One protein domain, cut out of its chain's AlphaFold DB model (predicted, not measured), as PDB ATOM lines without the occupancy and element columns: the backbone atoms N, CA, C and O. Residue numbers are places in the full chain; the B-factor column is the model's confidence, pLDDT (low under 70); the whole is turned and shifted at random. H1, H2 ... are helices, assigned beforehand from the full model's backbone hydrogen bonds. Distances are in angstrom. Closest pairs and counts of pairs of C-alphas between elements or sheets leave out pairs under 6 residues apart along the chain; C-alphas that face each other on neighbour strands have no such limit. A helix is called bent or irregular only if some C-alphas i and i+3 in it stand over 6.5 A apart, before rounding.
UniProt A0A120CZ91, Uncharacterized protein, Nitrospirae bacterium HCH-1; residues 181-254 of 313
ATOM      1  N   VAL A 181      -2.197   3.044  42.146       74.56
ATOM      2  CA  VAL A 181      -2.109   1.728  41.515       74.56
ATOM      3  C   VAL A 181      -1.596   1.927  40.092       74.56
ATOM      4  O   VAL A 181      -2.332   2.375  39.214       74.56
ATOM      5  N   LYS A 182      -0.317   1.622  39.872       75.94
ATOM      6  CA  LYS A 182       0.316   1.661  38.547       75.94
ATOM      7  C   LYS A 182       0.385   0.263  37.947       75.94
ATOM      8  O   LYS A 182       0.412  -0.717  38.685       75.94
ATOM      9  N   ASP A 183       0.426   0.206  36.619       74.12
ATOM     10  CA  ASP A 183       0.676  -1.017  35.841       74.12
ATOM     11  C   ASP A 183      -0.325  -2.156  36.109       74.12
ATOM     12  O   ASP A 183      -0.022  -3.335  35.936       74.12
ATOM     13  N   PHE A 184      -1.540  -1.808  36.539       79.06
ATOM     14  CA  PHE A 184      -2.587  -2.784  36.800       79.06
ATOM     15  C   PHE A 184      -3.335  -3.136  35.520       79.06
ATOM     16  O   PHE A 184      -4.085  -2.328  34.968       79.06
ATOM     17  N   ASP A 185      -3.137  -4.368  35.065       81.31
ATOM     18  CA  ASP A 185      -3.797  -4.890  33.879       81.31
ATOM     19  C   ASP A 185      -5.202  -5.407  34.218       81.31
ATOM     20  O   ASP A 185      -5.396  -6.578  34.558       81.31
ATOM     21  N   ILE A 186      -6.190  -4.516  34.085       80.69
ATOM     22  CA  ILE A 186      -7.614  -4.826  34.273       80.69
ATOM     23  C   ILE A 186      -8.053  -5.999  33.386       80.69
ATOM     24  O   ILE A 186      -8.875  -6.814  33.807       80.69
ATOM     25  N   MET A 187      -7.489  -6.123  32.182       76.06
ATOM     26  CA  MET A 187      -7.890  -7.150  31.214       76.06
ATOM     27  C   MET A 187      -7.432  -8.552  31.633       76.06
ATOM     28  O   MET A 187      -8.019  -9.548  31.215       76.06
ATOM     29  N   SER A 188      -6.405  -8.647  32.480       79.50
ATOM     30  CA  SER A 188      -5.888  -9.928  32.974       79.50
ATOM     31  C   SER A 188      -6.650 -10.492  34.183       79.50
ATOM     32  O   SER A 188      -6.522 -11.681  34.476       79.50
ATOM     33  N   LEU A 189      -7.472  -9.679  34.859       80.12
ATOM     34  CA  LEU A 189      -8.122 -10.039  36.132       80.12
ATOM     35  C   LEU A 189      -9.147 -11.157  36.033       80.12
ATOM     36  O   LEU A 189      -9.333 -11.889  36.999       80.12
ATOM     37  N   ASP A 190      -9.800 -11.303  34.883       75.88
ATOM     38  CA  ASP A 190     -10.694 -12.434  34.614       75.88
ATOM     39  C   ASP A 190      -9.989 -13.772  34.908       75.88
ATOM     40  O   ASP A 190     -10.542 -14.677  35.536       75.88
ATOM     41  N   LYS A 191      -8.702 -13.856  34.565       81.00
ATOM     42  CA  LYS A 191      -7.901 -15.069  34.727       81.00
ATOM     43  C   LYS A 191      -7.382 -15.264  36.152       81.00
ATOM     44  O   LYS A 191      -6.806 -16.313  36.433       81.00
ATOM     45  N   ASP A 192      -7.555 -14.288  37.044       81.44
ATOM     46  CA  ASP A 192      -7.078 -14.356  38.424       81.44
ATOM     47  C   ASP A 192      -8.110 -15.074  39.326       81.44
ATOM     48  O   ASP A 192      -9.188 -14.534  39.604       81.44
ATOM     49  N   PRO A 193      -7.798 -16.273  39.859       84.75
ATOM     50  CA  PRO A 193      -8.720 -17.020  40.716       84.75
ATOM     51  C   PRO A 193      -9.080 -16.279  42.009       84.75
ATOM     52  O   PRO A 193     -10.151 -16.506  42.577       84.75
ATOM     53  N   ASN A 194      -8.186 -15.421  42.512       86.38
ATOM     54  CA  ASN A 194      -8.438 -14.635  43.716       86.38
ATOM     55  C   ASN A 194      -9.404 -13.493  43.423       86.38
ATOM     56  O   ASN A 194     -10.275 -13.218  44.249       86.38
ATOM     57  N   PHE A 195      -9.310 -12.890  42.239       87.88
ATOM     58  CA  PHE A 195     -10.281 -11.902  41.787       87.88
ATOM     59  C   PHE A 195     -11.663 -12.532  41.602       87.88
ATOM     60  O   PHE A 195     -12.650 -11.993  42.098       87.88
ATOM     61  N   GLN A 196     -11.736 -13.724  41.002       88.31
ATOM     62  CA  GLN A 196     -12.997 -14.459  40.855       88.31
ATOM     63  C   GLN A 196     -13.650 -14.772  42.211       88.31
ATOM     64  O   GLN A 196     -14.857 -14.616  42.380       88.31
ATOM     65  N   LYS A 197     -12.857 -15.137  43.225       88.19
ATOM     66  CA  LYS A 197     -13.366 -15.285  44.599       88.19
ATOM     67  C   LYS A 197     -13.808 -13.948  45.185       88.19
ATOM     68  O   LYS A 197     -14.868 -13.882  45.801       88.19
ATOM     69  N   PHE A 198     -13.029 -12.889  44.993       90.62
ATOM     70  CA  PHE A 198     -13.345 -11.553  45.490       90.62
ATOM     71  C   PHE A 198     -14.676 -11.030  44.944       90.62
ATOM     72  O   PHE A 198     -15.500 -10.558  45.722       90.62
ATOM     73  N   VAL A 199     -14.941 -11.171  43.641       90.38
ATOM     74  CA  VAL A 199     -16.180 -10.644  43.046       90.38
ATOM     75  C   VAL A 199     -17.445 -11.329  43.571       90.38
ATOM     76  O   VAL A 199     -18.520 -10.734  43.531       90.38
ATOM     77  N   THR A 200     -17.327 -12.548  44.111       90.75
ATOM     78  CA  THR A 200     -18.442 -13.250  44.775       90.75
ATOM     79  C   THR A 200     -18.699 -12.782  46.207       90.75
ATOM     80  O   THR A 200     -19.756 -13.083  46.757       90.75
ATOM     81  N   GLN A 201     -17.764 -12.051  46.817       89.94
ATOM     82  CA  GLN A 201     -17.941 -11.530  48.167       89.94
ATOM     83  C   GLN A 201     -18.950 -10.384  48.172       89.94
ATOM     84  O   GLN A 201     -19.028  -9.585  47.234       89.94
ATOM     85  N   GLU A 202     -19.689 -10.291  49.270       88.44
ATOM     86  CA  GLU A 202     -20.579  -9.174  49.535       88.44
ATOM     87  C   GLU A 202     -19.765  -7.959  49.990       88.44
ATOM     88  O   GLU A 202     -18.903  -8.039  50.870       88.44
ATOM     89  N   ASN A 203     -20.030  -6.817  49.369       84.25
ATOM     90  CA  ASN A 203     -19.517  -5.547  49.827       84.25
ATOM     91  C   ASN A 203     -20.318  -5.119  51.073       84.25
ATOM     92  O   ASN A 203     -21.525  -4.896  50.969       84.25
ATOM     93  N   PRO A 204     -19.667  -4.939  52.234       74.81
ATOM     94  CA  PRO A 204     -20.365  -4.702  53.499       74.81
ATOM     95  C   PRO A 204     -21.076  -3.342  53.574       74.81
ATOM     96  O   PRO A 204     -21.903  -3.140  54.457       74.81
ATOM     97  N   GLU A 205     -20.753  -2.398  52.685       75.75
ATOM     98  CA  GLU A 205     -21.372  -1.065  52.668       75.75
ATOM     99  C   GLU A 205     -22.692  -1.051  51.888       75.75
ATOM    100  O   GLU A 205     -23.622  -0.333  52.252       75.75
ATOM    101  N   SER A 206     -22.774  -1.832  50.809       79.25
ATOM    102  CA  SER A 206     -23.933  -1.859  49.907       79.25
ATOM    103  C   SER A 206     -24.817  -3.095  50.067       79.25
ATOM    104  O   SER A 206     -25.969  -3.061  49.642       79.25
ATOM    105  N   GLY A 207     -24.299  -4.183  50.648       79.62
ATOM    106  CA  GLY A 207     -24.968  -5.489  50.670       79.62
ATOM    107  C   GLY A 207     -25.024  -6.175  49.298       79.62
ATOM    108  O   GLY A 207     -25.684  -7.196  49.137       79.62
ATOM    109  N   LEU A 208     -24.359  -5.607  48.286       81.88
ATOM    110  CA  LEU A 208     -24.266  -6.175  46.945       81.88
ATOM    111  C   LEU A 208     -22.958  -6.937  46.786       81.88
ATOM    112  O   LEU A 208     -21.928  -6.559  47.343       81.88
ATOM    113  N   THR A 209     -22.963  -7.971  45.954       86.50
ATOM    114  CA  THR A 209     -21.707  -8.613  45.555       86.50
ATOM    115  C   THR A 209     -20.851  -7.648  44.736       86.50
ATOM    116  O   THR A 209     -21.364  -6.845  43.949       86.50
ATOM    117  N   TYR A 210     -19.528  -7.737  44.863       82.81
ATOM    118  CA  TYR A 210     -18.616  -6.936  44.039       82.81
ATOM    119  C   TYR A 210     -18.832  -7.166  42.533       82.81
ATOM    120  O   TYR A 210     -18.678  -6.233  41.745       82.81
ATOM    121  N   LYS A 211     -19.286  -8.365  42.145       87.19
ATOM    122  CA  LYS A 211     -19.768  -8.684  40.796       87.19
ATOM    123  C   LYS A 211     -20.892  -7.743  40.353       87.19
ATOM    124  O   LYS A 211     -20.770  -7.096  39.315       87.19
ATOM    125  N   GLN A 212     -21.955  -7.625  41.145       80.69
ATOM    126  CA  GLN A 212     -23.095  -6.752  40.837       80.69
ATOM    127  C   GLN A 212     -22.691  -5.274  40.788       80.69
ATOM    128  O   GLN A 212     -23.176  -4.523  39.943       80.69
ATOM    129  N   ILE A 213     -21.775  -4.845  41.661       80.12
ATOM    130  CA  ILE A 213     -21.264  -3.467  41.657       80.12
ATOM    131  C   ILE A 213     -20.509  -3.175  40.355       80.12
ATOM    132  O   ILE A 213     -20.734  -2.127  39.749       80.12
ATOM    133  N   LEU A 214     -19.660  -4.099  39.895       84.19
ATOM    134  CA  LEU A 214     -18.939  -3.963  38.627       84.19
ATOM    135  C   LEU A 214     -19.887  -3.955  37.422       84.19
ATOM    136  O   LEU A 214     -19.742  -3.087  36.564       84.19
ATOM    137  N   GLN A 215     -20.904  -4.826  37.393       82.88
ATOM    138  CA  GLN A 215     -21.932  -4.817  36.336       82.88
ATOM    139  C   GLN A 215     -22.671  -3.482  36.290       82.88
ATOM    140  O   GLN A 215     -22.825  -2.877  35.230       82.88
ATOM    141  N   ASN A 216     -23.082  -2.974  37.450       75.81
ATOM    142  CA  ASN A 216     -23.751  -1.682  37.544       75.81
ATOM    143  C   ASN A 216     -22.837  -0.531  37.114       75.81
ATOM    144  O   ASN A 216     -23.296   0.398  36.447       75.81
ATOM    145  N   ALA A 217     -21.553  -0.589  37.471       77.25
ATOM    146  CA  ALA A 217     -20.570   0.397  37.052       77.25
ATOM    147  C   ALA A 217     -20.360   0.372  35.532       77.25
ATOM    148  O   ALA A 217     -20.346   1.433  34.910       77.25
ATOM    149  N   GLN A 218     -20.279  -0.813  34.925       78.62
ATOM    150  CA  GLN A 218     -20.149  -0.985  33.480       78.62
ATOM    151  C   GLN A 218     -21.380  -0.473  32.734       78.62
ATOM    152  O   GLN A 218     -21.254   0.396  31.872       78.62
ATOM    153  N   ASN A 219     -22.572  -0.917  33.135       72.56
ATOM    154  CA  ASN A 219     -23.838  -0.515  32.518       72.56
ATOM    155  C   ASN A 219     -24.075   1.001  32.599       72.56
ATOM    156  O   ASN A 219     -24.680   1.588  31.705       72.56
ATOM    157  N   LYS A 220     -23.587   1.655  33.664       75.69
ATOM    158  CA  LYS A 220     -23.726   3.105  33.876       75.69
ATOM    159  C   LYS A 220     -22.500   3.921  33.433       75.69
ATOM    160  O   LYS A 220     -22.491   5.135  33.645       75.69
ATOM    161  N   GLY A 221     -21.458   3.292  32.881       74.31
ATOM    162  CA  GLY A 221     -20.206   3.962  32.502       74.31
ATOM    163  C   GLY A 221     -19.468   4.638  33.672       74.31
ATOM    164  O   GLY A 221     -18.815   5.666  33.488       74.31
ATOM    165  N   LYS A 222     -19.606   4.115  34.895       79.12
ATOM    166  CA  LYS A 222     -19.042   4.669  36.137       79.12
ATOM    167  C   LYS A 222     -17.652   4.105  36.417       79.12
ATOM    168  O   LYS A 222     -17.462   3.239  37.272       79.12
ATOM    169  N   ALA A 223     -16.675   4.623  35.678       78.06
ATOM    170  CA  ALA A 223     -15.276   4.218  35.776       78.06
ATOM    171  C   ALA A 223     -14.679   4.373  37.188       78.06
ATOM    172  O   ALA A 223     -13.816   3.589  37.579       78.06
ATOM    173  N   ASP A 224     -15.157   5.355  37.956       77.12
ATOM    174  CA  ASP A 224     -14.752   5.638  39.334       77.12
ATOM    175  C   ASP A 224     -15.202   4.543  40.312       77.12
ATOM    176  O   ASP A 224     -14.433   4.123  41.177       77.12
ATOM    177  N   ILE A 225     -16.432   4.041  40.155       79.00
ATOM    178  CA  ILE A 225     -16.967   2.942  40.966       79.00
ATOM    179  C   ILE A 225     -16.205   1.654  40.650       79.00
ATOM    180  O   ILE A 225     -15.761   0.969  41.572       79.00
ATOM    181  N   ALA A 226     -15.980   1.364  39.365       81.62
ATOM    182  CA  ALA A 226     -15.173   0.217  38.955       81.62
ATOM    183  C   ALA A 226     -13.752   0.291  39.546       81.62
ATOM    184  O   ALA A 226     -13.278  -0.674  40.143       81.62
ATOM    185  N   ALA A 227     -13.108   1.462  39.487       80.88
ATOM    186  CA  ALA A 227     -11.774   1.667  40.050       80.88
ATOM    187  C   ALA A 227     -11.732   1.457  41.569       80.88
ATOM    188  O   ALA A 227     -10.780   0.869  42.076       80.88
ATOM    189  N   LYS A 228     -12.767   1.881  42.307       82.00
ATOM    190  CA  LYS A 228     -12.868   1.615  43.751       82.00
ATOM    191  C   LYS A 228     -12.918   0.121  44.055       82.00
ATOM    192  O   LYS A 228     -12.226  -0.322  44.965       82.00
ATOM    193  N   VAL A 229     -13.692  -0.654  43.295       85.25
ATOM    194  CA  VAL A 229     -13.778  -2.111  43.481       85.25
ATOM    195  C   VAL A 229     -12.423  -2.777  43.229       85.25
ATOM    196  O   VAL A 229     -11.958  -3.548  44.069       85.25
ATOM    197  N   PHE A 230     -11.747  -2.428  42.132       87.06
ATOM    198  CA  PHE A 230     -10.410  -2.947  41.826       87.06
ATOM    199  C   PHE A 230      -9.356  -2.527  42.862       87.06
ATOM    200  O   PHE A 230      -8.526  -3.339  43.268       87.06
ATOM    201  N   ALA A 231      -9.414  -1.290  43.361       84.06
ATOM    202  CA  ALA A 231      -8.535  -0.838  44.435       84.06
ATOM    203  C   ALA A 231      -8.786  -1.607  45.744       84.06
ATOM    204  O   ALA A 231      -7.839  -1.903  46.469       84.06
ATOM    205  N   THR A 232     -10.039  -1.946  46.057       85.56
ATOM    206  CA  THR A 232     -10.381  -2.780  47.220       85.56
ATOM    207  C   THR A 232      -9.827  -4.193  47.072       85.56
ATOM    208  O   THR A 232      -9.223  -4.698  48.018       85.56
ATOM    209  N   TYR A 233      -9.960  -4.799  45.889       87.25
ATOM    210  CA  TYR A 233      -9.361  -6.099  45.587       87.25
ATOM    211  C   TYR A 233      -7.848  -6.099  45.844       87.25
ATOM    212  O   TYR A 233      -7.340  -6.925  46.600       87.25
ATOM    213  N   LEU A 234      -7.141  -5.122  45.274       83.81
ATOM    214  CA  LEU A 234      -5.690  -4.998  45.406       83.81
ATOM    215  C   LEU A 234      -5.225  -4.821  46.853       83.81
ATOM    216  O   LEU A 234      -4.193  -5.367  47.231       83.81
ATOM    217  N   ARG A 235      -5.992  -4.106  47.685       78.56
ATOM    218  CA  ARG A 235      -5.691  -3.980  49.122       78.56
ATOM    219  C   ARG A 235      -5.809  -5.310  49.861       78.56
ATOM    220  O   ARG A 235      -5.058  -5.544  50.801       78.56
ATOM    221  N   GLN A 236      -6.766  -6.152  49.474       79.94
ATOM    222  CA  GLN A 236      -6.964  -7.455  50.109       79.94
ATOM    223  C   GLN A 236      -5.894  -8.468  49.694       79.94
ATOM    224  O   GLN A 236      -5.518  -9.312  50.503       79.94
ATOM    225  N   THR A 237      -5.403  -8.393  48.455       74.75
ATOM    226  CA  THR A 237      -4.426  -9.353  47.921       74.75
ATOM    227  C   THR A 237      -2.973  -8.924  48.090       74.75
ATOM    228  O   THR A 237      -2.107  -9.790  48.182       74.75
ATOM    229  N   ASN A 238      -2.692  -7.622  48.191       66.81
ATOM    230  CA  ASN A 238      -1.353  -7.080  48.419       66.81
ATOM    231  C   ASN A 238      -1.361  -6.045  49.561       66.81
ATOM    232  O   ASN A 238      -1.454  -4.841  49.314       66.81
ATOM    233  N   PRO A 239      -1.219  -6.479  50.827       54.91
ATOM    234  CA  PRO A 239      -1.166  -5.566  51.972       54.91
ATOM    235  C   PRO A 239       0.062  -4.632  51.963       54.91
ATOM    236  O   PRO A 239       0.031  -3.586  52.609       54.91
ATOM    237  N   ASP A 240       1.111  -4.962  51.194       50.97
ATOM    238  CA  ASP A 240       2.295  -4.114  50.971       50.97
ATOM    239  C   ASP A 240       2.108  -3.048  49.873       50.97
ATOM    240  O   ASP A 240       2.992  -2.205  49.677       50.97
ATOM    241  N   ALA A 241       0.960  -3.020  49.181       50.88
ATOM    242  CA  ALA A 241       0.565  -1.890  48.340       50.88
ATOM    243  C   ALA A 241       0.254  -0.684  49.248       50.88
ATOM    244  O   ALA A 241      -0.888  -0.417  49.625       50.88
ATOM    245  N   ARG A 242       1.321   0.002  49.669       43.69
ATOM    246  CA  ARG A 242       1.309   1.138  50.593       43.69
ATOM    247  C   ARG A 242       0.267   2.189  50.198       43.69
ATOM    248  O   ARG A 242       0.381   2.852  49.177       43.69
ATOM    249  N   ASP A 243      -0.670   2.378  51.119       46.44
ATOM    250  CA  ASP A 243      -1.269   3.652  51.517       46.44
ATOM    251  C   ASP A 243      -1.935   4.510  50.425       46.44
ATOM    252  O   ASP A 243      -1.652   5.694  50.247       46.44
ATOM    253  N   VAL A 244      -2.941   3.932  49.767       44.50
ATOM    254  CA  VAL A 244      -3.931   4.681  48.967       44.50
ATOM    255  C   VAL A 244      -4.724   5.687  49.828       44.50
ATOM    256  O   VAL A 244      -5.280   6.657  49.311       44.50
ATOM    257  N   ASN A 245      -4.756   5.515  51.157       40.78
ATOM    258  CA  ASN A 245      -5.453   6.434  52.061       40.78
ATOM    259  C   ASN A 245      -4.799   7.826  52.116       40.78
ATOM    260  O   ASN A 245      -5.505   8.803  52.360       40.78
ATOM    261  N   ASN A 246      -3.507   7.960  51.791       39.19
ATOM    262  CA  ASN A 246      -2.842   9.266  51.724       39.19
ATOM    263  C   ASN A 246      -3.208  10.101  50.477       39.19
ATOM    264  O   ASN A 246      -2.898  11.291  50.434       39.19
ATOM    265  N   TYR A 247      -3.930   9.528  49.503       40.44
ATOM    266  CA  TYR A 247      -4.502  10.254  48.355       40.44
ATOM    267  C   TYR A 247      -6.039  10.312  48.350       40.44
ATOM    268  O   TYR A 247      -6.623  11.012  47.524       40.44
ATOM    269  N   ILE A 248      -6.709   9.682  49.326       38.31
ATOM    270  CA  ILE A 248      -8.101  10.027  49.688       38.31
ATOM    271  C   ILE A 248      -8.135  11.374  50.448       38.31
ATOM    272  O   ILE A 248      -9.177  12.015  50.563       38.31
ATOM    273  N   GLY A 249      -6.975  11.880  50.878       31.91
ATOM    274  CA  GLY A 249      -6.757  13.291  51.172       31.91
ATOM    275  C   GLY A 249      -6.492  14.084  49.894       31.91
ATOM    276  O   GLY A 249      -5.346  14.411  49.592       31.91
ATOM    277  N   ILE A 250      -7.546  14.434  49.151       34.03
ATOM    278  CA  ILE A 250      -7.465  15.491  48.138       34.03
ATOM    279  C   ILE A 250      -6.924  16.746  48.849       34.03
ATOM    280  O   ILE A 250      -7.629  17.396  49.623       34.03
ATOM    281  N   LYS A 251      -5.651  17.092  48.601       34.91
ATOM    282  CA  LYS A 251      -5.109  18.438  48.830       34.91
ATOM    283  C   LYS A 251      -5.870  19.388  47.909       34.91
ATOM    284  O   LYS A 251      -5.483  19.637  46.775       34.91
ATOM    285  N   GLY A 252      -7.009  19.834  48.409       30.61
ATOM    286  CA  GLY A 252      -8.034  20.554  47.674       30.61
ATOM    287  C   GLY A 252      -9.350  20.294  48.382       30.61
ATOM    288  O   GLY A 252     -10.136  19.461  47.957       30.61
ATOM    289  N   SER A 253      -9.521  20.961  49.520       35.62
ATOM    290  CA  SER A 253     -10.731  21.011  50.337       35.62
ATOM    291  C   SER A 253     -12.030  20.810  49.544       35.62
ATOM    292  O   SER A 253     -12.601  21.764  49.018       35.62
ATOM    293  N   VAL A 254     -12.548  19.587  49.550       32.88
ATOM    294  CA  VAL A 254     -13.987  19.348  49.546       32.88
ATOM    295  C   VAL A 254     -14.244  18.714  50.895       32.88
ATOM    296  O   VAL A 254     -13.687  17.661  51.193       32.88
TER     297      VAL A 254
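AT A GLANCE: This is residues 181 to 254 of the 313 residues of an uncharacterized protein of Nitrospirae bacterium HCH-1 (UniProt A0A120CZ91). A helical hairpin, H3 and H4, has short H2 set across H3's first end, H1 turns off beyond H2, and residues 245 to 254 stick out as a tail. The 74 printed residues hold four named helices, H1 to H4 in order, and no named strand: all helix. The whole is only just compact, close to loose, with radius of gyration of the C-alphas 13.1 A and spans of 35 by 28 by 23 A.

IN THESE COORDINATES: H1, residues 186 to 191, begins at C-alpha (-7.614, -4.826, 34.273); it is only just irregular, C-alphas 187 and 190 being 6.9 A apart. H2 is residues 193 to 200, and H3 residues 210 to 219, 14.2 A long. H4, residues 223 to 237, is 21.2 A long and ends at C-alpha (-4.426, -9.353, 47.921).

HOW THE PARTS SIT: H1 is close to but not clearly touching H2, closest C-alphas Leu 189 and Phe 195, 6.3 A. H2 touches H3, about perpendicular at 79 degrees, closest C-alphas Val 199 and Tyr 210, 4.5 A. The hairpin H3 and H4 touches through residues 223 to 229 of H4 alone, closest C-alphas Leu 214 and Ala 226, 5.6 A, at a shallow tilt of 23 degrees, opposite ways. H3 and H4 have every O i to N i+4 pair within hydrogen-bond range, H2 3 of 4, H1 0 of 2 but 2 of 3 O i to N i+3 pairs.

THE WHOLE: The printed part has no cut, and no link between helices is long. Residues 238 to 254 have pLDDT under 70.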